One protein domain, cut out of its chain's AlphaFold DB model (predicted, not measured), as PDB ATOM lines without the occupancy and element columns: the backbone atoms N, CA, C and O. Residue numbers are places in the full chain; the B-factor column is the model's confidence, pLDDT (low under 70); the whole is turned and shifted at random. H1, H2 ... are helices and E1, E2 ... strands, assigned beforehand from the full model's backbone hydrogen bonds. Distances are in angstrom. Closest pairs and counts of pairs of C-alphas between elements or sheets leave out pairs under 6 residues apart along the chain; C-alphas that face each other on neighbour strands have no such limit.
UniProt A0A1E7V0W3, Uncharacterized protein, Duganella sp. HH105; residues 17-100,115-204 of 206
ATOM      1  N   SER A  17     -35.615 -42.406 151.217       69.06
ATOM      2  CA  SER A  17     -35.966 -43.262 150.081       69.06
ATOM      3  C   SER A  17     -37.472 -43.287 149.819       69.06
ATOM      4  O   SER A  17     -37.889 -43.600 148.702       69.06
ATOM      5  N   ASP A  18     -38.274 -42.943 150.830       76.44
ATOM      6  CA  ASP A  18     -39.729 -42.941 150.765       76.44
ATOM      7  C   ASP A  18     -40.275 -41.881 149.805       76.44
ATOM      8  O   ASP A  18     -41.267 -42.136 149.136       76.44
ATOM      9  N   VAL A  19     -39.572 -40.756 149.617       73.19
ATOM     10  CA  VAL A  19     -39.982 -39.671 148.699       73.19
ATOM     11  C   VAL A  19     -40.102 -40.153 147.248       73.19
ATOM     12  O   VAL A  19     -40.844 -39.588 146.458       73.19
ATOM     13  N   SER A  20     -39.381 -41.214 146.878       76.56
ATOM     14  CA  SER A  20     -39.461 -41.802 145.534       76.56
ATOM     15  C   SER A  20     -40.557 -42.864 145.375       76.56
ATOM     16  O   SER A  20     -40.746 -43.395 144.278       76.56
ATOM     17  N   ALA A  21     -41.256 -43.221 146.455       83.81
ATOM     18  CA  ALA A  21     -42.262 -44.271 146.433       83.81
ATOM     19  C   ALA A  21     -43.596 -43.741 145.871       83.81
ATOM     20  O   ALA A  21     -44.121 -42.757 146.386       83.81
ATOM     21  N   PRO A  22     -44.250 -44.435 144.918       88.44
ATOM     22  CA  PRO A  22     -45.560 -44.014 144.397       88.44
ATOM     23  C   PRO A  22     -46.630 -43.837 145.483       88.44
ATOM     24  O   PRO A  22     -47.512 -42.991 145.382       88.44
ATOM     25  N   LYS A  23     -46.532 -44.629 146.555       90.38
ATOM     26  CA  LYS A  23     -47.422 -44.537 147.711       90.38
ATOM     27  C   LYS A  23     -47.209 -43.248 148.514       90.38
ATOM     28  O   LYS A  23     -48.155 -42.733 149.096       90.38
ATOM     29  N   HIS A  24     -45.985 -42.727 148.562       91.81
ATOM     30  CA  HIS A  24     -45.705 -41.439 149.190       91.81
ATOM     31  C   HIS A  24     -46.399 -40.306 148.426       91.81
ATOM     32  O   HIS A  24     -47.090 -39.488 149.037       91.81
ATOM     33  N   ASP A  25     -46.305 -40.311 147.095       91.06
ATOM     34  CA  ASP A  25     -46.994 -39.338 146.239       91.06
ATOM     35  C   ASP A  25     -48.516 -39.416 146.407       91.06
ATOM     36  O   ASP A  25     -49.182 -38.393 146.555       91.06
ATOM     37  N   GLU A  26     -49.071 -40.629 146.461       94.62
ATOM     38  CA  GLU A  26     -50.499 -40.860 146.704       94.62
ATOM     39  C   GLU A  26     -50.969 -40.228 148.025       94.62
ATOM     40  O   GLU A  26     -51.949 -39.477 148.052       94.62
ATOM     41  N   ILE A  27     -50.252 -40.481 149.126       95.81
ATOM     42  CA  ILE A  27     -50.589 -39.921 150.442       95.81
ATOM     43  C   ILE A  27     -50.391 -38.397 150.451       95.81
ATOM     44  O   ILE A  27     -51.201 -37.672 151.034       95.81
ATOM     45  N   THR A  28     -49.357 -37.889 149.776       94.12
ATOM     46  CA  THR A  28     -49.091 -36.448 149.639       94.12
ATOM     47  C   THR A  28     -50.227 -35.743 148.911       94.12
ATOM     48  O   THR A  28     -50.728 -34.722 149.388       94.12
ATOM     49  N   MET A  29     -50.711 -36.314 147.808       95.31
ATOM     50  CA  MET A  29     -51.856 -35.770 147.081       95.31
ATOM     51  C   MET A  29     -53.140 -35.848 147.908       95.31
ATOM     52  O   MET A  29     -53.879 -34.865 147.981       95.31
ATOM     53  N   TRP A  30     -53.366 -36.953 148.624       96.19
ATOM     54  CA  TRP A  30     -54.485 -37.079 149.560       96.19
ATOM     55  C   TRP A  30     -54.458 -35.989 150.640       96.19
ATOM     56  O   TRP A  30     -55.497 -35.401 150.966       96.19
ATOM     57  N   ALA A  31     -53.272 -35.690 151.177       96.19
ATOM     58  CA  ALA A  31     -53.068 -34.651 152.175       96.19
ATOM     59  C   ALA A  31     -53.313 -33.255 151.596       96.19
ATOM     60  O   ALA A  31     -54.002 -32.434 152.206       96.19
ATOM     61  N   PHE A  32     -52.797 -33.008 150.392       94.56
ATOM     62  CA  PHE A  32     -52.984 -31.762 149.666       94.56
ATOM     63  C   PHE A  32     -54.470 -31.486 149.433       94.56
ATOM     64  O   PHE A  32     -54.950 -30.399 149.760       94.56
ATOM     65  N   GLU A  33     -55.223 -32.471 148.941       95.44
ATOM     66  CA  GLU A  33     -56.667 -32.376 148.702       95.44
ATOM     67  C   GLU A  33     -57.467 -32.107 149.981       95.44
ATOM     68  O   GLU A  33     -58.435 -31.348 149.944       95.44
ATOM     69  N   ARG A  34     -57.019 -32.642 151.124       95.06
ATOM     70  CA  ARG A  34     -57.661 -32.499 152.445       95.06
ATOM     71  C   ARG A  34     -57.070 -31.390 153.316       95.06
ATOM     72  O   ARG A  34     -57.315 -31.367 154.522       95.06
ATOM     73  N   ALA A  35     -56.334 -30.449 152.730       92.62
ATOM     74  CA  ALA A  35     -55.664 -29.355 153.434       92.62
ATOM     75  C   ALA A  35     -56.549 -28.636 154.473       92.62
ATOM     76  O   ALA A  35     -56.128 -28.434 155.613       92.62
ATOM     77  N   GLU A  36     -57.787 -28.278 154.116       90.31
ATOM     78  CA  GLU A  36     -58.705 -27.623 155.055       90.31
ATOM     79  C   GLU A  36     -59.083 -28.517 156.235       90.31
ATOM     80  O   GLU A  36     -59.094 -28.061 157.377       90.31
ATOM     81  N   ASP A  37     -59.392 -29.785 155.976       91.38
ATOM     82  CA  ASP A  37     -59.786 -30.732 157.017       91.38
ATOM     83  C   ASP A  37     -58.618 -31.045 157.948       91.38
ATOM     84  O   ASP A  37     -58.808 -31.126 159.162       91.38
ATOM     85  N   LEU A  38     -57.403 -31.154 157.406       93.44
ATOM     86  CA  LEU A  38     -56.182 -31.301 158.192       93.44
ATOM     87  C   LEU A  38     -55.943 -30.081 159.081       93.44
ATOM     88  O   LEU A  38     -55.706 -30.243 160.277       93.44
ATOM     89  N   ALA A  39     -56.085 -28.867 158.543       89.44
ATOM     90  CA  ALA A  39     -55.959 -27.648 159.332       89.44
ATOM     91  C   ALA A  39     -57.020 -27.580 160.445       89.44
ATOM     92  O   ALA A  39     -56.701 -27.262 161.594       89.44
ATOM     93  N   LYS A  40     -58.269 -27.960 160.143       85.19
ATOM     94  CA  LYS A  40     -59.356 -28.014 161.132       85.19
ATOM     95  C   LYS A  40     -59.089 -29.042 162.231       85.19
ATOM     96  O   LYS A  40     -59.246 -28.735 163.415       85.19
ATOM     97  N   ARG A  41     -58.648 -30.247 161.857       90.06
ATOM     98  CA  ARG A  41     -58.260 -31.309 162.800       90.06
ATOM     99  C   ARG A  41     -57.091 -30.877 163.674       90.06
ATOM    100  O   ARG A  41     -57.141 -31.113 164.874       90.06
ATOM    101  N   TYR A  42     -56.085 -30.219 163.101       89.00
ATOM    102  CA  TYR A  42     -54.925 -29.727 163.840       89.00
ATOM    103  C   TYR A  42     -55.313 -28.692 164.898       89.00
ATOM    104  O   TYR A  42     -54.909 -28.812 166.054       89.00
ATOM    105  N   VAL A  43     -56.152 -27.716 164.541       81.38
ATOM    106  CA  VAL A  43     -56.633 -26.720 165.511       81.38
ATOM    107  C   VAL A  43     -57.451 -27.377 166.622       81.38
ATOM    108  O   VAL A  43     -57.246 -27.062 167.791       81.38
ATOM    109  N   LYS A  44     -58.305 -28.355 166.290       81.62
ATOM    110  CA  LYS A  44     -59.034 -29.134 167.300       81.62
ATOM    111  C   LYS A  44     -58.091 -29.936 168.208       81.62
ATOM    112  O   LYS A  44     -58.299 -29.963 169.415       81.62
ATOM    113  N   PHE A  45     -57.064 -30.569 167.640       85.56
ATOM    114  CA  PHE A  45     -56.073 -31.373 168.362       85.56
ATOM    115  C   PHE A  45     -55.277 -30.555 169.382       85.56
ATOM    116  O   PHE A  45     -55.071 -31.009 170.502       85.56
ATOM    117  N   ARG A  46     -54.868 -29.329 169.032       77.81
ATOM    118  CA  ARG A  46     -54.166 -28.432 169.966       77.81
ATOM    119  C   ARG A  46     -55.040 -27.968 171.135       77.81
ATOM    120  O   ARG A  46     -54.496 -27.463 172.117       77.81
ATOM    121  N   GLY A  47     -56.354 -28.168 171.038       64.19
ATOM    122  CA  GLY A  47     -57.315 -27.881 172.090       64.19
ATOM    123  C   GLY A  47     -57.413 -26.400 172.449       64.19
ATOM    124  O   GLY A  47     -56.785 -25.525 171.846       64.19
ATOM    125  N   GLU A  48     -58.205 -26.134 173.485       48.38
ATOM    126  CA  GLU A  48     -58.485 -24.789 173.995       48.38
ATOM    127  C   GLU A  48     -57.243 -24.060 174.549       48.38
ATOM    128  O   GLU A  48     -57.217 -22.836 174.628       48.38
ATOM    129  N   ALA A  49     -56.155 -24.776 174.849       39.94
ATOM    130  CA  ALA A  49     -54.908 -24.189 175.348       39.94
ATOM    131  C   ALA A  49     -54.139 -23.372 174.287       39.94
ATOM    132  O   ALA A  49     -53.366 -22.478 174.630       39.94
ATOM    133  N   TRP A  50     -54.368 -23.604 172.987       45.31
ATOM    134  CA  TRP A  50     -53.827 -22.717 171.942       45.31
ATOM    135  C   TRP A  50     -54.464 -21.314 171.994       45.31
ATOM    136  O   TRP A  50     -53.853 -20.324 171.583       45.31
ATOM    137  N   PHE A  51     -55.651 -21.209 172.593       48.94
ATOM    138  CA  PHE A  51     -56.406 -19.970 172.739       48.94
ATOM    139  C   PHE A  51     -55.889 -19.079 173.885       48.94
ATOM    140  O   PHE A  51     -56.315 -17.935 173.987       48.94
ATOM    141  N   GLU A  52     -54.937 -19.533 174.713       38.09
ATOM    142  CA  GLU A  52     -54.388 -18.727 175.825       38.09
ATOM    143  C   GLU A  52     -53.392 -17.638 175.383       38.09
ATOM    144  O   GLU A  52     -53.139 -16.697 176.129       38.09
ATOM    145  N   LYS A  53     -52.831 -17.727 174.169       41.22
ATOM    146  CA  LYS A  53     -51.953 -16.676 173.602       41.22
ATOM    147  C   LYS A  53     -52.303 -16.263 172.172       41.22
ATOM    148  O   LYS A  53     -51.827 -15.237 171.697       41.22
ATOM    149  N   HIS A  54     -53.061 -17.089 171.458       41.66
ATOM    150  CA  HIS A  54     -53.037 -17.124 170.005       41.66
ATOM    151  C   HIS A  54     -54.382 -17.664 169.473       41.66
ATOM    152  O   HIS A  54     -54.470 -18.771 168.963       41.66
ATOM    153  N   SER A  55     -55.465 -16.896 169.550       43.47
ATOM    154  CA  SER A  55     -56.795 -17.292 169.059       43.47
ATOM    155  C   SER A  55     -56.861 -17.429 167.525       43.47
ATOM    156  O   SER A  55     -56.981 -16.449 166.839       43.47
ATOM    157  N   CYS A  56     -56.796 -18.599 166.895       45.31
ATOM    158  CA  CYS A  56     -57.504 -18.762 165.605       45.31
ATOM    159  C   CYS A  56     -58.616 -19.742 165.886       45.31
ATOM    160  O   CYS A  56     -58.360 -20.931 166.069       45.31
ATOM    161  N   ALA A  57     -59.851 -19.258 165.956       50.91
ATOM    162  CA  ALA A  57     -60.962 -20.181 166.050       50.91
ATOM    163  C   ALA A  57     -61.138 -20.814 164.672       50.91
ATOM    164  O   ALA A  57     -61.353 -20.129 163.673       50.91
ATOM    165  N   VAL A  58     -61.062 -22.129 164.592       47.22
ATOM    166  CA  VAL A  58     -61.613 -22.861 163.461       47.22
ATOM    167  C   VAL A  58     -63.043 -23.229 163.840       47.22
ATOM    168  O   VAL A  58     -63.246 -23.912 164.834       47.22
ATOM    169  N   GLY A  59     -64.030 -22.746 163.081       53.88
ATOM    170  CA  GLY A  59     -65.456 -22.952 163.374       53.88
ATOM    171  C   GLY A  59     -66.322 -21.735 163.039       53.88
ATOM    172  O   GLY A  59     -65.794 -20.706 162.622       53.88
ATOM    173  N   GLU A  60     -67.638 -21.856 163.209       57.44
ATOM    174  CA  GLU A  60     -68.609 -20.767 162.978       57.44
ATOM    175  C   GLU A  60     -68.784 -19.852 164.200       57.44
ATOM    176  O   GLU A  60     -69.251 -18.726 164.067       57.44
ATOM    177  N   GLN A  61     -68.381 -20.321 165.385       66.88
ATOM    178  CA  GLN A  61     -68.587 -19.646 166.668       66.88
ATOM    179  C   GLN A  61     -67.289 -19.577 167.480       66.88
ATOM    180  O   GLN A  61     -66.345 -20.338 167.239       66.88
ATOM    181  N   TRP A  62     -67.248 -18.659 168.446       73.75
ATOM    182  CA  TRP A  62     -66.165 -18.577 169.425       73.75
ATOM    183  C   TRP A  62     -66.265 -19.723 170.445       73.75
ATOM    184  O   TRP A  62     -67.380 -20.110 170.803       73.75
ATOM    185  N   PRO A  63     -65.140 -20.282 170.933       74.25
ATOM    186  CA  PRO A  63     -65.181 -21.332 171.949       74.25
ATOM    187  C   PRO A  63     -65.824 -20.818 173.242       74.25
ATOM    188  O   PRO A  63     -65.324 -19.877 173.861       74.25
ATOM    189  N   ILE A  64     -66.925 -21.449 173.651       74.56
ATOM    190  CA  ILE A  64     -67.775 -20.985 174.759       74.56
ATOM    191  C   ILE A  64     -66.998 -20.910 176.080       74.56
ATOM    192  O   ILE A  64     -67.144 -19.941 176.822       74.56
ATOM    193  N   ASP A  65     -66.161 -21.900 176.382       75.31
ATOM    194  CA  ASP A  65     -65.459 -21.955 177.669       75.31
ATOM    195  C   ASP A  65     -64.334 -20.914 177.768       75.31
ATOM    196  O   ASP A  65     -64.107 -20.336 178.834       75.31
ATOM    197  N   TRP A  66     -63.703 -20.579 176.642       74.25
ATOM    198  CA  TRP A  66     -62.746 -19.475 176.557       74.25
ATOM    199  C   TRP A  66     -63.432 -18.108 176.708       74.25
ATOM    200  O   TRP A  66     -62.968 -17.275 177.485       74.25
ATOM    201  N   VAL A  67     -64.581 -17.901 176.052       76.50
ATOM    202  CA  VAL A  67     -65.390 -16.675 176.205       76.50
ATOM    203  C   VAL A  67     -65.821 -16.486 177.664       76.50
ATOM    204  O   VAL A  67     -65.619 -15.414 178.231       76.50
ATOM    205  N   LYS A  68     -66.328 -17.541 178.319       82.00
ATOM    206  CA  LYS A  68     -66.682 -17.508 179.750       82.00
ATOM    207  C   LYS A  68     -65.497 -17.125 180.635       82.00
ATOM    208  O   LYS A  68     -65.661 -16.351 181.576       82.00
ATOM    209  N   ARG A  69     -64.305 -17.662 180.353       80.94
ATOM    210  CA  ARG A  69     -63.084 -17.323 181.095       80.94
ATOM    211  C   ARG A  69     -62.771 -15.834 180.988       80.94
ATOM    212  O   ARG A  69     -62.537 -15.199 182.011       80.94
ATOM    213  N   LEU A  70     -62.839 -15.270 179.784       79.06
ATOM    214  CA  LEU A  70     -62.594 -13.843 179.583       79.06
ATOM    215  C   LEU A  70     -63.641 -12.962 180.258       79.06
ATOM    216  O   LEU A  70     -63.265 -11.955 180.843       79.06
ATOM    217  N   HIS A  71     -64.918 -13.346 180.283       82.50
ATOM    218  CA  HIS A  71     -65.912 -12.619 181.084       82.50
ATOM    219  C   HIS A  71     -65.584 -12.620 182.585       82.50
ATOM    220  O   HIS A  71     -65.812 -11.616 183.259       82.50
ATOM    221  N   ASN A  72     -65.022 -13.715 183.112       84.44
ATOM    222  CA  ASN A  72     -64.580 -13.775 184.509       84.44
ATOM    223  C   ASN A  72     -63.342 -12.896 184.763       84.44
ATOM    224  O   ASN A  72     -63.249 -12.253 185.808       84.44
ATOM    225  N   GLU A  73     -62.392 -12.859 183.826       82.44
ATOM    226  CA  GLU A  73     -61.170 -12.040 183.922       82.44
ATOM    227  C   GLU A  73     -61.436 -10.542 183.685       82.44
ATOM    228  O   GLU A  73     -60.788  -9.672 184.278       82.44
ATOM    229  N   PHE A  74     -62.429 -10.229 182.853       81.88
ATOM    230  CA  PHE A  74     -62.813  -8.885 182.438       81.88
ATOM    231  C   PHE A  74     -64.293  -8.614 182.760       81.88
ATOM    232  O   PHE A  74     -65.131  -8.588 181.857       81.88
ATOM    233  N   PRO A  75     -64.643  -8.361 184.038       82.38
ATOM    234  CA  PRO A  75     -66.003  -7.980 184.403       82.38
ATOM    235  C   PRO A  75     -66.469  -6.748 183.619       82.38
ATOM    236  O   PRO A  75     -65.748  -5.750 183.547       82.38
ATOM    237  N   GLY A  76     -67.673  -6.815 183.050       83.06
ATOM    238  CA  GLY A  76     -68.237  -5.759 182.201       83.06
ATOM    239  C   GLY A  76     -67.912  -5.888 180.711       83.06
ATOM    240  O   GLY A  76     -68.329  -5.027 179.945       83.06
ATOM    241  N   LEU A  77     -67.201  -6.942 180.299       83.81
ATOM    242  CA  LEU A  77     -67.028  -7.287 178.889       83.81
ATOM    243  C   LEU A  77     -68.384  -7.688 178.292       83.81
ATOM    244  O   LEU A  77     -69.089  -8.522 178.866       83.81
ATOM    245  N   GLU A  78     -68.752  -7.075 177.168       85.69
ATOM    246  CA  GLU A  78     -69.993  -7.367 176.439       85.69
ATOM    247  C   GLU A  78     -69.935  -8.734 175.735       85.69
ATOM    248  O   GLU A  78     -68.914  -9.418 175.770       85.69
ATOM    249  N   GLU A  79     -71.019  -9.158 175.082       85.00
ATOM    250  CA  GLU A  79     -71.005 -10.364 174.242       85.00
ATOM    251  C   GLU A  79     -69.990 -10.222 173.088       85.00
ATOM    252  O   GLU A  79     -69.848  -9.132 172.518       85.00
ATOM    253  N   PRO A  80     -69.271 -11.295 172.713       84.50
ATOM    254  CA  PRO A  80     -68.303 -11.234 171.631       84.50
ATOM    255  C   PRO A  80     -68.973 -10.941 170.285       84.50
ATOM    256  O   PRO A  80     -70.076 -11.425 170.010       84.50
ATOM    257  N   PRO A  81     -68.296 -10.196 169.391       84.19
ATOM    258  CA  PRO A  81     -68.821  -9.919 168.062       84.19
ATOM    259  C   PRO A  81     -69.008 -11.215 167.273       84.19
ATOM    260  O   PRO A  81     -68.271 -12.182 167.462       84.19
ATOM    261  N   ALA A  82     -69.948 -11.238 166.331       79.88
ATOM    262  CA  ALA A  82     -70.075 -12.373 165.423       79.88
ATOM    263  C   ALA A  82     -68.791 -12.555 164.597       79.88
ATOM    264  O   ALA A  82     -68.150 -11.590 164.173       79.88
ATOM    265  N   LYS A  83     -68.431 -13.811 164.344       72.50
ATOM    266  CA  LYS A  83     -67.281 -14.146 163.512       72.50
ATOM    267  C   LYS A  83     -67.529 -13.733 162.061       72.50
ATOM    268  O   LYS A  83     -68.612 -13.978 161.529       72.50
ATOM    269  N   ARG A  84     -66.537 -13.121 161.411       70.12
ATOM    270  CA  ARG A  84     -66.683 -12.551 160.064       70.12
ATOM    271  C   ARG A  84     -66.123 -13.469 158.983       70.12
ATOM    272  O   ARG A  84     -66.617 -13.421 157.858       70.12
ATOM    273  N   SER A  85     -65.118 -14.298 159.285       65.88
ATOM    274  CA  SER A  85     -64.417 -15.086 158.264       65.88
ATOM    275  C   SER A  85     -64.238 -16.571 158.600       65.88
ATOM    276  O   SER A  85     -64.243 -17.016 159.752       65.88
ATOM    277  N   LYS A  86     -64.102 -17.376 157.540       70.56
ATOM    278  CA  LYS A  86     -63.742 -18.797 157.616       70.56
ATOM    279  C   LYS A  86     -62.221 -18.938 157.592       70.56
ATOM    280  O   LYS A  86     -61.532 -18.082 157.047       70.56
ATOM    281  N   LEU A  87     -61.712 -20.043 158.137       76.88
ATOM    282  CA  LEU A  87     -60.301 -20.406 158.005       76.88
ATOM    283  C   LEU A  87     -59.934 -20.479 156.517       76.88
ATOM    284  O   LEU A  87     -60.458 -21.328 155.799       76.88
ATOM    285  N   VAL A  88     -59.030 -19.612 156.071       80.12
ATOM    286  CA  VAL A  88     -58.477 -19.652 154.718       80.12
ATOM    287  C   VAL A  88     -57.207 -20.483 154.755       80.12
ATOM    288  O   VAL A  88     -56.317 -20.224 155.564       80.12
ATOM    289  N   VAL A  89     -57.112 -21.474 153.871       85.00
ATOM    290  CA  VAL A  89     -55.939 -22.344 153.771       85.00
ATOM    291  C   VAL A  89     -55.341 -22.222 152.377       85.00
ATOM    292  O   VAL A  89     -55.979 -22.565 151.384       85.00
ATOM    293  N   ARG A  90     -54.100 -21.736 152.296       90.75
ATOM    294  CA  ARG A  90     -53.259 -21.887 151.100       90.75
ATOM    295  C   ARG A  90     -52.333 -23.077 151.309       90.75
ATOM    296  O   ARG A  90     -51.903 -23.327 152.431       90.75
ATOM    297  N   ARG A  91     -52.046 -23.812 150.242       93.00
ATOM    298  CA  ARG A  91     -51.278 -25.059 150.286       93.00
ATOM    299  C   ARG A  91     -50.152 -25.024 149.264       93.00
ATOM    300  O   ARG A  91     -50.378 -24.628 148.122       93.00
ATOM    301  N   GLU A  92     -48.971 -25.443 149.686       90.12
ATOM    302  CA  GLU A  92     -47.767 -25.542 148.862       90.12
ATOM    303  C   GLU A  92     -47.212 -26.964 148.968       90.12
ATOM    304  O   GLU A  92     -47.200 -27.530 150.057       90.12
ATOM    305  N   ILE A  93     -46.781 -27.539 147.845       87.31
ATOM    306  CA  ILE A  93     -46.114 -28.849 147.789       87.31
ATOM    307  C   ILE A  93     -44.602 -28.621 147.790       87.31
ATOM    308  O   ILE A  93     -44.138 -27.660 147.171       87.31
ATOM    309  N   GLU A  94     -43.848 -29.493 148.465       83.88
ATOM    310  CA  GLU A  94     -42.378 -29.429 148.551       83.88
ATOM    311  C   GLU A  94     -41.870 -28.052 149.030       83.88
ATOM    312  O   GLU A  94     -40.895 -27.486 148.518       83.88
ATOM    313  N   ALA A  95     -42.554 -27.464 150.012       83.75
ATOM    314  CA  ALA A  95     -42.237 -26.120 150.471       83.75
ATOM    315  C   ALA A  95     -40.895 -26.097 151.215       83.75
ATOM    316  O   ALA A  95     -40.651 -26.886 152.130       83.75
ATOM    317  N   VAL A  96     -40.023 -25.152 150.856       83.62
ATOM    318  CA  VAL A  96     -38.693 -25.023 151.468       83.62
ATOM    319  C   VAL A  96     -38.820 -24.540 152.911       83.62
ATOM    320  O   VAL A  96     -39.217 -23.400 153.166       83.62
ATOM    321  N   LEU A  97     -38.385 -25.368 153.858       82.44
ATOM    322  CA  LEU A  97     -38.299 -24.997 155.263       82.44
ATOM    323  C   LEU A  97     -36.964 -24.310 155.541       82.44
ATOM    324  O   LEU A  97     -35.884 -24.851 155.292       82.44
ATOM    325  N   ARG A  98     -37.043 -23.098 156.083       83.00
ATOM    326  CA  ARG A  98     -35.891 -22.289 156.496       83.00
ATOM    327  C   ARG A  98     -35.927 -22.084 157.997       83.00
ATOM    328  O   ARG A  98     -37.011 -22.003 158.574       83.00
ATOM    329  N   GLU A  99     -34.758 -22.012 158.613       79.25
ATOM    330  CA  GLU A  99     -34.631 -21.678 160.031       79.25
ATOM    331  C   GLU A  99     -35.387 -20.379 160.341       79.25
ATOM    332  O   GLU A  99     -35.242 -19.383 159.626       79.25
ATOM    333  N   ARG A 100     -36.258 -20.418 161.358       69.25
ATOM    334  CA  ARG A 100     -37.048 -19.254 161.763       69.25
ATOM    335  C   ARG A 100     -36.125 -18.275 162.487       69.25
ATOM    336  O   ARG A 100     -35.415 -18.669 163.407       69.25
ATOM    337  N   ILE A 115     -31.346 -23.548 154.978       80.69
ATOM    338  CA  ILE A 115     -32.401 -24.480 154.563       80.69
ATOM    339  C   ILE A 115     -32.316 -25.705 155.470       80.69
ATOM    340  O   ILE A 115     -31.250 -26.312 155.596       80.69
ATOM    341  N   LEU A 116     -33.433 -26.030 156.109       80.25
ATOM    342  CA  LEU A 116     -33.563 -27.153 157.031       80.25
ATOM    343  C   LEU A 116     -34.067 -28.409 156.320       80.25
ATOM    344  O   LEU A 116     -33.662 -29.509 156.672       80.25
ATOM    345  N   GLY A 117     -34.916 -28.240 155.307       81.56
ATOM    346  CA  GLY A 117     -35.498 -29.341 154.550       81.56
ATOM    347  C   GLY A 117     -36.659 -28.868 153.684       81.56
ATOM    348  O   GLY A 117     -36.769 -27.674 153.384       81.56
ATOM    349  N   TYR A 118     -37.520 -29.806 153.316       83.44
ATOM    350  CA  TYR A 118     -38.742 -29.562 152.560       83.44
ATOM    351  C   TYR A 118     -39.907 -30.189 153.318       83.44
ATOM    352  O   TYR A 118     -39.756 -31.274 153.868       83.44
ATOM    353  N   ALA A 119     -41.032 -29.488 153.383       88.94
ATOM    354  CA  ALA A 119     -42.289 -30.083 153.813       88.94
ATOM    355  C   ALA A 119     -42.973 -30.709 152.599       88.94
ATOM    356  O   ALA A 119     -43.032 -30.051 151.558       88.94
ATOM    357  N   ASP A 120     -43.540 -31.907 152.742       91.75
ATOM    358  CA  ASP A 120     -44.311 -32.534 151.661       91.75
ATOM    359  C   ASP A 120     -45.496 -31.650 151.276       91.75
ATOM    360  O   ASP A 120     -45.672 -31.299 150.108       91.75
ATOM    361  N   VAL A 121     -46.243 -31.187 152.287       94.25
ATOM    362  CA  VAL A 121     -47.245 -30.131 152.131       94.25
ATOM    363  C   VAL A 121     -47.091 -29.087 153.237       94.25
ATOM    364  O   VAL A 121     -47.006 -29.403 154.421       94.25
ATOM    365  N   LEU A 122     -47.100 -27.810 152.867       94.31
ATOM    366  CA  LEU A 122     -47.154 -26.689 153.798       94.31
ATOM    367  C   LEU A 122     -48.512 -26.006 153.702       94.31
ATOM    368  O   LEU A 122     -48.929 -25.570 152.629       94.31
ATOM    369  N   LEU A 123     -49.194 -25.893 154.838       93.44
ATOM    370  CA  LEU A 123     -50.465 -25.188 154.947       93.44
ATOM    371  C   LEU A 123     -50.223 -23.810 155.552       93.44
ATOM    372  O   LEU A 123     -49.731 -23.701 156.672       93.44
ATOM    373  N   HIS A 124     -50.595 -22.764 154.827       91.38
ATOM    374  CA  HIS A 124     -50.671 -21.397 155.326       91.38
ATOM    375  C   HIS A 124     -52.113 -21.112 155.712       91.38
ATOM    376  O   HIS A 124     -52.988 -20.970 154.854       91.38
ATOM    377  N   CYS A 125     -52.352 -21.054 157.009       87.25
ATOM    378  CA  CYS A 125     -53.662 -20.868 157.593       87.25
ATOM    379  C   CYS A 125     -53.821 -19.414 158.022       87.25
ATOM    380  O   CYS A 125     -52.972 -18.898 158.742       87.25
ATOM    381  N   VAL A 126     -54.910 -18.772 157.607       83.19
ATOM    382  CA  VAL A 126     -55.310 -17.443 158.080       83.19
ATOM    383  C   VAL A 126     -56.701 -17.554 158.683       83.19
ATOM    384  O   VAL A 126     -57.613 -18.096 158.053       83.19
ATOM    385  N   GLY A 127     -56.868 -17.069 159.907       79.38
ATOM    386  CA  GLY A 127     -58.159 -17.060 160.579       79.38
ATOM    387  C   GLY A 127     -58.259 -15.976 161.640       79.38
ATOM    388  O   GLY A 127     -57.248 -15.491 162.148       79.38
ATOM    389  N   GLU A 128     -59.495 -15.621 161.982       76.31
ATOM    390  CA  GLU A 128     -59.764 -14.585 162.975       76.31
ATOM    391  C   GLU A 128     -59.386 -15.007 164.394       76.31
ATOM    392  O   GLU A 128     -59.687 -16.115 164.864       76.31
ATOM    393  N   ARG A 129     -58.778 -14.036 165.067       75.69
ATOM    394  CA  ARG A 129     -58.499 -13.961 166.487       75.69
ATOM    395  C   ARG A 129     -59.520 -13.093 167.168       75.69
ATOM    396  O   ARG A 129     -59.882 -12.046 166.647       75.69
ATOM    397  N   LEU A 130     -59.906 -13.523 168.357       76.44
ATOM    398  CA  LEU A 130     -60.610 -12.708 169.327       76.44
ATOM    399  C   LEU A 130     -59.670 -12.511 170.517       76.44
ATOM    400  O   LEU A 130     -58.981 -13.453 170.917       76.44
ATOM    401  N   SER A 131     -59.621 -11.310 171.067       77.12
ATOM    402  CA  SER A 131     -58.953 -11.004 172.331       77.12
ATOM    403  C   SER A 131     -59.831 -10.055 173.128       77.12
ATOM    404  O   SER A 131     -60.515  -9.221 172.544       77.12
ATOM    405  N   ALA A 132     -59.803 -10.168 174.451       76.44
ATOM    406  CA  ALA A 132     -60.297  -9.109 175.321       76.44
ATOM    407  C   ALA A 132     -59.120  -8.216 175.711       76.44
ATOM    408  O   ALA A 132     -58.026  -8.718 175.987       76.44
ATOM    409  N   SER A 133     -59.321  -6.903 175.736       71.56
ATOM    410  CA  SER A 133     -58.316  -5.975 176.244       71.56
ATOM    411  C   SER A 133     -58.949  -4.937 177.171       71.56
ATOM    412  O   SER A 133     -60.089  -4.506 176.999       71.56
ATOM    413  N   LYS A 134     -58.194  -4.550 178.208       59.84
ATOM    414  CA  LYS A 134     -58.392  -3.276 178.907       59.84
ATOM    415  C   LYS A 134     -57.400  -2.312 178.288       59.84
ATOM    416  O   LYS A 134     -56.194  -2.560 178.362       59.84
ATOM    417  N   LEU A 135     -57.875  -1.222 177.701       57.69
ATOM    418  CA  LEU A 135     -56.994  -0.110 177.369       57.69
ATOM    419  C   LEU A 135     -56.307   0.331 178.669       57.69
ATOM    420  O   LEU A 135     -56.960   0.733 179.627       57.69
ATOM    421  N   VAL A 136     -54.977   0.199 178.716       53.53
ATOM    422  CA  VAL A 136     -54.134   0.302 179.931       53.53
ATOM    423  C   VAL A 136     -54.234   1.677 180.621       53.53
ATOM    424  O   VAL A 136     -53.728   1.860 181.724       53.53
ATOM    425  N   SER A 137     -54.921   2.647 180.012       54.28
ATOM    426  CA  SER A 137     -55.057   4.007 180.529       54.28
ATOM    427  C   SER A 137     -56.448   4.638 180.381       54.28
ATOM    428  O   SER A 137     -56.543   5.847 180.585       54.28
ATOM    429  N   SER A 138     -57.510   3.906 180.015       55.97
ATOM    430  CA  SER A 138     -58.847   4.512 179.876       55.97
ATOM    431  C   SER A 138     -59.826   4.043 180.953       55.97
ATOM    432  O   SER A 138     -59.793   2.913 181.432       55.97
ATOM    433  N   SER A 139     -60.722   4.949 181.341       63.25
ATOM    434  CA  SER A 139     -61.919   4.680 182.142       63.25
ATOM    435  C   SER A 139     -62.983   3.879 181.376       63.25
ATOM    436  O   SER A 139     -64.143   3.863 181.786       63.25
ATOM    437  N   GLU A 140     -62.636   3.305 180.224       67.44
ATOM    438  CA  GLU A 140     -63.577   2.607 179.359       67.44
ATOM    439  C   GLU A 140     -63.733   1.151 179.807       67.44
ATOM    440  O   GLU A 140     -62.794   0.549 180.345       67.44
ATOM    441  N   PRO A 141     -64.928   0.574 179.611       68.75
ATOM    442  CA  PRO A 141     -65.141  -0.838 179.864       68.75
ATOM    443  C   PRO A 141     -64.229  -1.693 178.964       68.75
ATOM    444  O   PRO A 141     -63.841  -1.258 177.877       68.75
ATOM    445  N   PRO A 142     -63.873  -2.910 179.406       80.44
ATOM    446  CA  PRO A 142     -63.125  -3.842 178.572       80.44
ATOM    447  C   PRO A 142     -63.892  -4.142 177.279       80.44
ATOM    448  O   PRO A 142     -65.117  -4.276 177.293       80.44
ATOM    449  N   GLY A 143     -63.161  -4.257 176.173       81.06
ATOM    450  CA  GLY A 143     -63.721  -4.472 174.842       81.06
ATOM    451  C   GLY A 143     -63.142  -5.700 174.149       81.06
ATOM    452  O   GLY A 143     -62.152  -6.289 174.596       81.06
ATOM    453  N   TRP A 144     -63.777  -6.076 173.039       83.00
ATOM    454  CA  TRP A 144     -63.313  -7.139 172.154       83.00
ATOM    455  C   TRP A 144     -62.476  -6.587 171.003       83.00
ATOM    456  O   TRP A 144     -62.928  -5.718 170.260       83.00
ATOM    457  N   ASP A 145     -61.311  -7.187 170.791       79.00
ATOM    458  CA  ASP A 145     -60.461  -6.975 169.627       79.00
ATOM    459  C   ASP A 145     -60.538  -8.189 168.700       79.00
ATOM    460  O   ASP A 145     -60.266  -9.321 169.113       79.00
ATOM    461  N   VAL A 146     -60.873  -7.952 167.426       78.56
ATOM    462  CA  VAL A 146     -60.857  -8.984 166.381       78.56
ATOM    463  C   VAL A 146     -59.790  -8.664 165.347       78.56
ATOM    464  O   VAL A 146     -59.874  -7.645 164.658       78.56
ATOM    465  N   TYR A 147     -58.820  -9.556 165.189       74.94
ATOM    466  CA  TYR A 147     -57.702  -9.389 164.260       74.94
ATOM    467  C   TYR A 147     -57.413 -10.684 163.511       74.94
ATOM    468  O   TYR A 147     -57.720 -11.771 163.987       74.94
ATOM    469  N   ASP A 148     -56.820 -10.591 162.326       77.44
ATOM    470  CA  ASP A 148     -56.396 -11.780 161.596       77.44
ATOM    471  C   ASP A 148     -55.098 -12.328 162.195       77.44
ATOM    472  O   ASP A 148     -54.197 -11.574 162.566       77.44
ATOM    473  N   SER A 149     -54.983 -13.651 162.267       76.88
ATOM    474  CA  SER A 149     -53.706 -14.309 162.513       76.88
ATOM    475  C   SER A 149     -53.426 -15.348 161.459       76.88
ATOM    476  O   SER A 149     -54.288 -16.134 161.064       76.88
ATOM    477  N   ASP A 150     -52.162 -15.375 161.076       82.94
ATOM    478  CA  ASP A 150     -51.578 -16.391 160.239       82.94
ATOM    479  C   ASP A 150     -50.803 -17.409 161.081       82.94
ATOM    480  O   ASP A 150     -50.242 -17.111 162.137       82.94
ATOM    481  N   PHE A 151     -50.795 -18.651 160.620       83.56
ATOM    482  CA  PHE A 151     -49.905 -19.685 161.116       83.56
ATOM    483  C   PHE A 151     -49.636 -20.697 160.007       83.56
ATOM    484  O   PHE A 151     -50.381 -20.808 159.034       83.56
ATOM    485  N   ARG A 152     -48.534 -21.432 160.140       89.31
ATOM    486  CA  ARG A 152     -48.142 -22.466 159.180       89.31
ATOM    487  C   ARG A 152     -48.251 -23.832 159.825       89.31
ATOM    488  O   ARG A 152     -47.881 -23.940 160.986       89.31
ATOM    489  N   ILE A 153     -48.706 -24.839 159.087       92.19
ATOM    490  CA  ILE A 153     -48.672 -26.249 159.486       92.19
ATOM    491  C   ILE A 153     -47.819 -27.001 158.468       92.19
ATOM    492  O   ILE A 153     -48.119 -26.977 157.276       92.19
ATOM    493  N   VAL A 154     -46.774 -27.672 158.943       95.00
ATOM    494  CA  VAL A 154     -46.011 -28.639 158.152       95.00
ATOM    495  C   VAL A 154     -46.753 -29.963 158.175       95.00
ATOM    496  O   VAL A 154     -47.040 -30.496 159.245       95.00
ATOM    497  N   VAL A 155     -47.066 -30.488 157.001       96.38
ATOM    498  CA  VAL A 155     -47.596 -31.833 156.828       96.38
ATOM    499  C   VAL A 155     -46.473 -32.694 156.277       96.38
ATOM    500  O   VAL A 155     -45.967 -32.436 155.187       96.38
ATOM    501  N   GLU A 156     -46.090 -33.685 157.069       95.25
ATOM    502  CA  GLU A 156     -45.110 -34.703 156.723       95.25
ATOM    503  C   GLU A 156     -45.841 -36.003 156.394       95.25
ATOM    504  O   GLU A 156     -46.752 -36.421 157.118       95.25
ATOM    505  N   VAL A 157     -45.423 -36.655 155.320       95.12
ATOM    506  CA  VAL A 157     -45.995 -37.892 154.810       95.12
ATOM    507  C   VAL A 157     -44.974 -39.011 154.941       95.12
ATOM    508  O   VAL A 157     -43.796 -38.838 154.663       95.12
ATOM    509  N   LYS A 158     -45.434 -40.183 155.383       94.50
ATOM    510  CA  LYS A 158     -44.640 -41.414 155.391       94.50
ATOM    511  C   LYS A 158     -45.474 -42.573 154.869       94.50
ATOM    512  O   LYS A 158     -46.494 -42.935 155.456       94.50
ATOM    513  N   SER A 159     -45.026 -43.205 153.795       94.19
ATOM    514  CA  SER A 159     -45.582 -44.460 153.294       94.19
ATOM    515  C   SER A 159     -45.160 -45.647 154.173       94.19
ATOM    516  O   SER A 159     -45.953 -46.575 154.384       94.19
ATOM    517  N   VAL A 160     -43.959 -45.564 154.761       93.00
ATOM    518  CA  VAL A 160     -43.430 -46.470 155.791       93.00
ATOM    519  C   VAL A 160     -42.785 -45.647 156.905       93.00
ATOM    520  O   VAL A 160     -41.896 -44.838 156.658       93.00
ATOM    521  N   LEU A 161     -43.210 -45.862 158.153       93.50
ATOM    522  CA  LEU A 161     -42.597 -45.179 159.293       93.50
ATOM    523  C   LEU A 161     -41.167 -45.699 159.537       93.50
ATOM    524  O   LEU A 161     -40.989 -46.918 159.664       93.50
ATOM    525  N   PRO A 162     -40.165 -44.806 159.668       92.75
ATOM    526  CA  PRO A 162     -38.813 -45.196 160.052       92.75
ATOM    527  C   PRO A 162     -38.767 -45.587 161.540       92.75
ATOM    528  O   PRO A 162     -39.797 -45.748 162.210       92.75
ATOM    529  N   THR A 163     -37.571 -45.752 162.108       94.81
ATOM    530  CA  THR A 163     -37.471 -45.909 163.564       94.81
ATOM    531  C   THR A 163     -37.984 -44.648 164.268       94.81
ATOM    532  O   THR A 163     -37.874 -43.535 163.748       94.81
ATOM    533  N   LEU A 164     -38.525 -44.797 165.482       94.38
ATOM    534  CA  LEU A 164     -39.000 -43.653 166.267       94.38
ATOM    535  C   LEU A 164     -37.901 -42.590 166.454       94.38
ATOM    536  O   LEU A 164     -38.177 -41.398 166.362       94.38
ATOM    537  N   GLY A 165     -36.649 -43.008 166.668       93.81
ATOM    538  CA  GLY A 165     -35.513 -42.093 166.818       93.81
ATOM    539  C   GLY A 165     -35.224 -41.273 165.558       93.81
ATOM    540  O   GLY A 165     -35.006 -40.064 165.647       93.81
ATOM    541  N   GLU A 166     -35.269 -41.901 164.379       91.88
ATOM    542  CA  GLU A 166     -35.105 -41.210 163.093       91.88
ATOM    543  C   GLU A 166     -36.249 -40.233 162.831       91.88
ATOM    544  O   GLU A 166     -35.988 -39.072 162.500       91.88
ATOM    545  N   LEU A 167     -37.492 -40.673 163.056       93.31
ATOM    546  CA  LEU A 167     -38.682 -39.839 162.916       93.31
ATOM    547  C   LEU A 167     -38.585 -38.608 163.819       93.31
ATOM    548  O   LEU A 167     -38.660 -37.479 163.346       93.31
ATOM    549  N   MET A 168     -38.336 -38.800 165.116       93.94
ATOM    550  CA  MET A 168     -38.248 -37.693 166.069       93.94
ATOM    551  C   MET A 168     -37.092 -36.741 165.755       93.94
ATOM    552  O   MET A 168     -37.246 -35.528 165.907       93.94
ATOM    553  N   ARG A 169     -35.948 -37.248 165.275       90.25
ATOM    554  CA  ARG A 169     -34.836 -36.406 164.810       90.25
ATOM    555  C   ARG A 169     -35.268 -35.507 163.650       90.25
ATOM    556  O   ARG A 169     -34.949 -34.320 163.664       90.25
ATOM    557  N   GLN A 170     -36.008 -36.050 162.683       87.94
ATOM    558  CA  GLN A 170     -36.529 -35.290 161.548       87.94
ATOM    559  C   GLN A 170     -37.563 -34.242 161.992       87.94
ATOM    560  O   GLN A 170     -37.419 -33.060 161.680       87.94
ATOM    561  N   LEU A 171     -38.557 -34.634 162.797       91.88
ATOM    562  CA  LEU A 171     -39.597 -33.716 163.276       91.88
ATOM    563  C   LEU A 171     -39.006 -32.575 164.122       91.88
ATOM    564  O   LEU A 171     -39.408 -31.419 163.989       91.88
ATOM    565  N   ASN A 172     -38.003 -32.867 164.956       90.56
ATOM    566  CA  ASN A 172     -37.308 -31.851 165.748       90.56
ATOM    567  C   ASN A 172     -36.473 -30.884 164.897       90.56
ATOM    568  O   ASN A 172     -36.334 -29.720 165.276       90.56
ATOM    569  N   LEU A 173     -35.958 -31.314 163.740       87.25
ATOM    570  CA  LEU A 173     -35.322 -30.404 162.785       87.25
ATOM    571  C   LEU A 173     -36.348 -29.414 162.218       87.25
ATOM    572  O   LEU A 173     -36.095 -28.212 162.187       87.25
ATOM    573  N   TYR A 174     -37.536 -29.891 161.839       87.69
ATOM    574  CA  TYR A 174     -38.591 -29.024 161.305       87.69
ATOM    575  C   TYR A 174     -39.136 -28.036 162.328       87.69
ATOM    576  O   TYR A 174     -39.480 -26.912 161.957       87.69
ATOM    577  N   ARG A 175     -39.120 -28.385 163.620       87.88
ATOM    578  CA  ARG A 175     -39.489 -27.470 164.714       87.88
ATOM    579  C   ARG A 175     -38.649 -26.199 164.781       87.88
ATOM    580  O   ARG A 175     -39.134 -25.199 165.304       87.88
ATOM    581  N   GLN A 176     -37.444 -26.201 164.210       84.44
ATOM    582  CA  GLN A 176     -36.622 -24.994 164.072       84.44
ATOM    583  C   GLN A 176     -37.209 -23.995 163.050       84.44
ATOM    584  O   GLN A 176     -36.890 -22.810 163.087       84.44
ATOM    585  N   SER A 177     -38.083 -24.453 162.145       82.75
ATOM    586  CA  SER A 177     -38.818 -23.616 161.183       82.75
ATOM    587  C   SER A 177     -40.272 -23.382 161.593       82.75
ATOM    588  O   SER A 177     -40.784 -22.260 161.552       82.75
ATOM    589  N   CYS A 178     -40.959 -24.466 161.955       84.88
ATOM    590  CA  CYS A 178     -42.393 -24.502 162.166       84.88
ATOM    591  C   CYS A 178     -42.725 -25.424 163.336       84.88
ATOM    592  O   CYS A 178     -42.412 -26.611 163.327       84.88
ATOM    593  N   ARG A 179     -43.401 -24.876 164.347       85.62
ATOM    594  CA  ARG A 179     -43.823 -25.643 165.524       85.62
ATOM    595  C   ARG A 179     -44.964 -26.618 165.216       85.62
ATOM    596  O   ARG A 179     -45.133 -27.597 165.936       85.62
ATOM    597  N   HIS A 180     -45.781 -26.317 164.214       90.50
ATOM    598  CA  HIS A 180     -47.031 -27.022 163.960       90.50
ATOM    599  C   HIS A 180     -46.816 -28.103 162.920       90.50
ATOM    600  O   HIS A 180     -46.497 -27.801 161.771       90.50
ATOM    601  N   ILE A 181     -46.972 -29.352 163.347       94.38
ATOM    602  CA  ILE A 181     -46.653 -30.506 162.522       94.38
ATOM    603  C   ILE A 181     -47.812 -31.498 162.553       94.38
ATOM    604  O   ILE A 181     -48.335 -31.835 163.620       94.38
ATOM    605  N   VAL A 182     -48.179 -31.965 161.366       97.12
ATOM    606  CA  VAL A 182     -49.069 -33.095 161.124       97.12
ATOM    607  C   VAL A 182     -48.241 -34.196 160.473       97.12
ATOM    608  O   VAL A 182     -47.569 -33.934 159.482       97.12
ATOM    609  N   LEU A 183     -48.290 -35.411 161.013       97.56
ATOM    610  CA  LEU A 183     -47.715 -36.599 160.384       97.56
ATOM    611  C   LEU A 183     -48.835 -37.466 159.816       97.56
ATOM    612  O   LEU A 183     -49.802 -37.767 160.520       97.56
ATOM    613  N   ILE A 184     -48.682 -37.898 158.568       97.88
ATOM    614  CA  ILE A 184     -49.643 -38.752 157.875       97.88
ATOM    615  C   ILE A 184     -48.955 -40.042 157.458       97.88
ATOM    616  O   ILE A 184     -47.985 -40.021 156.706       97.88
ATOM    617  N   ALA A 185     -49.466 -41.169 157.946       97.00
ATOM    618  CA  ALA A 185     -48.945 -42.484 157.595       97.00
ATOM    619  C   ALA A 185     -50.041 -43.558 157.684       97.00
ATOM    620  O   ALA A 185     -51.009 -43.386 158.430       97.00
ATOM    621  N   PRO A 186     -49.925 -44.678 156.948       96.44
ATOM    622  CA  PRO A 186     -50.859 -45.800 157.071       96.44
ATOM    623  C   PRO A 186     -50.676 -46.574 158.387       96.44
ATOM    624  O   PRO A 186     -51.614 -47.202 158.875       96.44
ATOM    625  N   ASP A 187     -49.466 -46.538 158.944       95.31
ATOM    626  CA  ASP A 187     -49.080 -47.196 160.189       95.31
ATOM    627  C   ASP A 187     -49.154 -46.205 161.356       95.31
ATOM    628  O   ASP A 187     -48.606 -45.109 161.265       95.31
ATOM    629  N   ASP A 188     -49.830 -46.583 162.437       97.00
ATOM    630  CA  ASP A 188     -50.116 -45.756 163.609       97.00
ATOM    631  C   ASP A 188     -49.346 -46.167 164.873       97.00
ATOM    632  O   ASP A 188     -49.632 -45.663 165.957       97.00
ATOM    633  N   ARG A 189     -48.314 -47.017 164.753       96.69
ATOM    634  CA  ARG A 189     -47.554 -47.571 165.893       96.69
ATOM    635  C   ARG A 189     -46.934 -46.543 166.852       96.69
ATOM    636  O   ARG A 189     -46.561 -46.905 167.962       96.69
ATOM    637  N   TYR A 190     -46.775 -45.287 166.429       97.19
ATOM    638  CA  TYR A 190     -46.222 -44.199 167.250       97.19
ATOM    639  C   TYR A 190     -47.236 -43.085 167.554       97.19
ATOM    640  O   TYR A 190     -46.829 -42.034 168.044       97.19
ATOM    641  N   ALA A 191     -48.526 -43.270 167.252       96.62
ATOM    642  CA  ALA A 191     -49.533 -42.211 167.357       96.62
ATOM    643  C   ALA A 191     -49.591 -41.570 168.756       96.62
ATOM    644  O   ALA A 191     -49.597 -40.344 168.857       96.62
ATOM    645  N   ASP A 192     -49.543 -42.379 169.819       96.62
ATOM    646  CA  ASP A 192     -49.586 -41.888 171.202       96.62
ATOM    647  C   ASP A 192     -48.340 -41.063 171.553       96.62
ATOM    648  O   ASP A 192     -48.446 -39.935 172.034       96.62
ATOM    649  N   VAL A 193     -47.150 -41.572 171.210       96.50
ATOM    650  CA  VAL A 193     -45.878 -40.864 171.427       96.50
ATOM    651  C   VAL A 193     -45.851 -39.544 170.652       96.50
ATOM    652  O   VAL A 193     -45.387 -38.527 171.158       96.50
ATOM    653  N   LEU A 194     -46.363 -39.526 169.420       96.31
ATOM    654  CA  LEU A 194     -46.454 -38.308 168.614       96.31
ATOM    655  C   LEU A 194     -47.405 -37.285 169.246       96.31
ATOM    656  O   LEU A 194     -47.069 -36.099 169.292       96.31
ATOM    657  N   ALA A 195     -48.541 -37.737 169.781       94.12
ATOM    658  CA  ALA A 195     -49.499 -36.876 170.460       94.12
ATOM    659  C   ALA A 195     -48.900 -36.227 171.720       94.12
ATOM    660  O   ALA A 195     -49.039 -35.015 171.897       94.12
ATOM    661  N   GLU A 196     -48.161 -36.986 172.539       93.56
ATOM    662  CA  GLU A 196     -47.413 -36.464 173.700       93.56
ATOM    663  C   GLU A 196     -46.395 -35.389 173.303       93.56
ATOM    664  O   GLU A 196     -46.129 -34.449 174.051       93.56
ATOM    665  N   GLN A 197     -45.840 -35.501 172.098       92.00
ATOM    666  CA  GLN A 197     -44.907 -34.533 171.541       92.00
ATOM    667  C   GLN A 197     -45.614 -33.360 170.847       92.00
ATOM    668  O   GLN A 197     -44.948 -32.563 170.203       92.00
ATOM    669  N   GLU A 198     -46.932 -33.205 170.962       92.00
ATOM    670  CA  GLU A 198     -47.724 -32.185 170.263       92.00
ATOM    671  C   GLU A 198     -47.698 -32.282 168.719       92.00
ATOM    672  O   GLU A 198     -47.870 -31.270 168.027       92.00
ATOM    673  N   VAL A 199     -47.480 -33.476 168.160       95.06
ATOM    674  CA  VAL A 199     -47.589 -33.756 166.718       95.06
ATOM    675  C   VAL A 199     -48.934 -34.415 166.449       95.06
ATOM    676  O   VAL A 199     -49.247 -35.450 167.032       95.06
ATOM    677  N   LEU A 200     -49.732 -33.844 165.543       95.94
ATOM    678  CA  LEU A 200     -50.983 -34.488 165.147       95.94
ATOM    679  C   LEU A 200     -50.671 -35.659 164.213       95.94
ATOM    680  O   LEU A 200     -50.204 -35.447 163.098       95.94
ATOM    681  N   PHE A 201     -50.992 -36.876 164.635       97.88
ATOM    682  CA  PHE A 201     -50.986 -38.037 163.754       97.88
ATOM    683  C   PHE A 201     -52.337 -38.198 163.040       97.88
ATOM    684  O   PHE A 201     -53.397 -38.151 163.668       97.88
ATOM    685  N   VAL A 202     -52.310 -38.419 161.724       97.75
ATOM    686  CA  VAL A 202     -53.490 -38.761 160.924       97.75
ATOM    687  C   VAL A 202     -53.229 -40.066 160.187       97.75
ATOM    688  O   VAL A 202     -52.383 -40.131 159.298       97.75
ATOM    689  N   LYS A 203     -53.999 -41.102 160.528       97.12
ATOM    690  CA  LYS A 203     -53.929 -42.378 159.819       97.12
ATOM    691  C   LYS A 203     -54.418 -42.199 158.387       97.12
ATOM    692  O   LYS A 203     -55.557 -41.782 158.170       97.12
ATOM    693  N   TYR A 204     -53.565 -42.529 157.426       96.56
ATOM    694  CA  TYR A 204     -53.951 -42.582 156.025       96.56
ATOM    695  C   TYR A 204     -54.882 -43.776 155.789       96.56
ATOM    696  O   TYR A 204     -54.560 -44.911 156.148       96.56
TER     697      TYR A 204
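This is residues 17 to 100 and 115 to 204 of the 206 residues of an uncharacterized protein of Duganella sp. HH105 (UniProt A0A1E7V0W3). A long, twisted sheet curls round H3, with H2 over one face and H6 and H7 over the opposite face. The long hairpin E2 and E3 runs from this helix-covered body toward the far end, where H5 only grazes the sheet. The 174 printed residues hold seven named helices and five named strands, in the order H1 H2 H3 H4 H5 E1 E2 E3 H6 E4 H7 E5; the mixed sheet runs E1 E2 E3 E4 E5, and the class is mixed, helices and strands. The outline is a rod, 63 by 28 by 27 A, only just compact, close to loose, with a radius of gyration of the C-alphas of 18.7 A.

Start at H1, residues 17 to 20, which is close to but not clearly touching H2, residues 22 to 33 (C-alphas of Asp 18 and His 24, the closest, 6.4 A). H2 is on the sheet at a height of 7.9 A, over E2, residues 115 to 133, and E3, residues 143 to 157, its closest C-alphas to E3 being Thr 28 and Val 157, 6.2 A. H3, residues 35 to 46, is about perpendicular to H2 at 80 degrees, and its Tyr 42 comes closest to Leu 200 of E5, residues 200 to 203, C-alphas 6.3 A apart. H4, residues 48 to 52, is close to but not clearly touching H5, residues 64 to 73, at Glu 48 and Trp 66, the closest C-alphas, 7.3 A. E1, residues 88 to 98, is antiparallel to E2, with N 90 and O 124 2.9 A apart; the hairpin E2 and E3 has N 125 and O 151 at 2.8 A. H6, residues 164 to 174, and H7, residues 191 to 196, are on the same face, opposite to H2, at heights of 10.4 A and 8.5 A. E4, residues 181 to 185, is parallel to E3, N 182 and O 154 at 2.8 A, and to E5, N 202 and O 183 at 2.9 A. E3, H6, E4 and E4, H7, E5 are strand-helix-strand units, two parallel neighbour strands with a helix between, with right-handed crossovers. Every O i to N i+4 pair is within hydrogen-bond range in H2, H3, H5, H6 and H7; H4 has 0 of 1, but 2 of 2 O i to N i+3 pairs, and H1 is too short for an O i to N i+4 pair.

Find C-alpha 17, where H1 begins, at (-35.966, -43.262, 150.081). H2 spans 16.7 A, H3 16.6 A and H6 15.5 A. E1, 22.8 A, bends by 93 degrees at residue 94; E2, 38.5 A, bends by 102 degrees at residue 118. E3 runs 42.8 A from C-alpha 143 at (-63.721, -4.472, 174.842), and E5 ends at C-alpha 203, (-53.929, -42.378, 159.819).

The C-alphas of Pro 22 and Ser 139 are the two farthest apart, 63.7 A. Residues 101 to 114 are not printed, and C-alphas 100 and 115 are 10.0 A apart across the cut. The links H4 to H5 and H5 to E1 are long. Look for pLDDT under 70 at residues 17, 47 to 61, 85, 100 and 134 to 141.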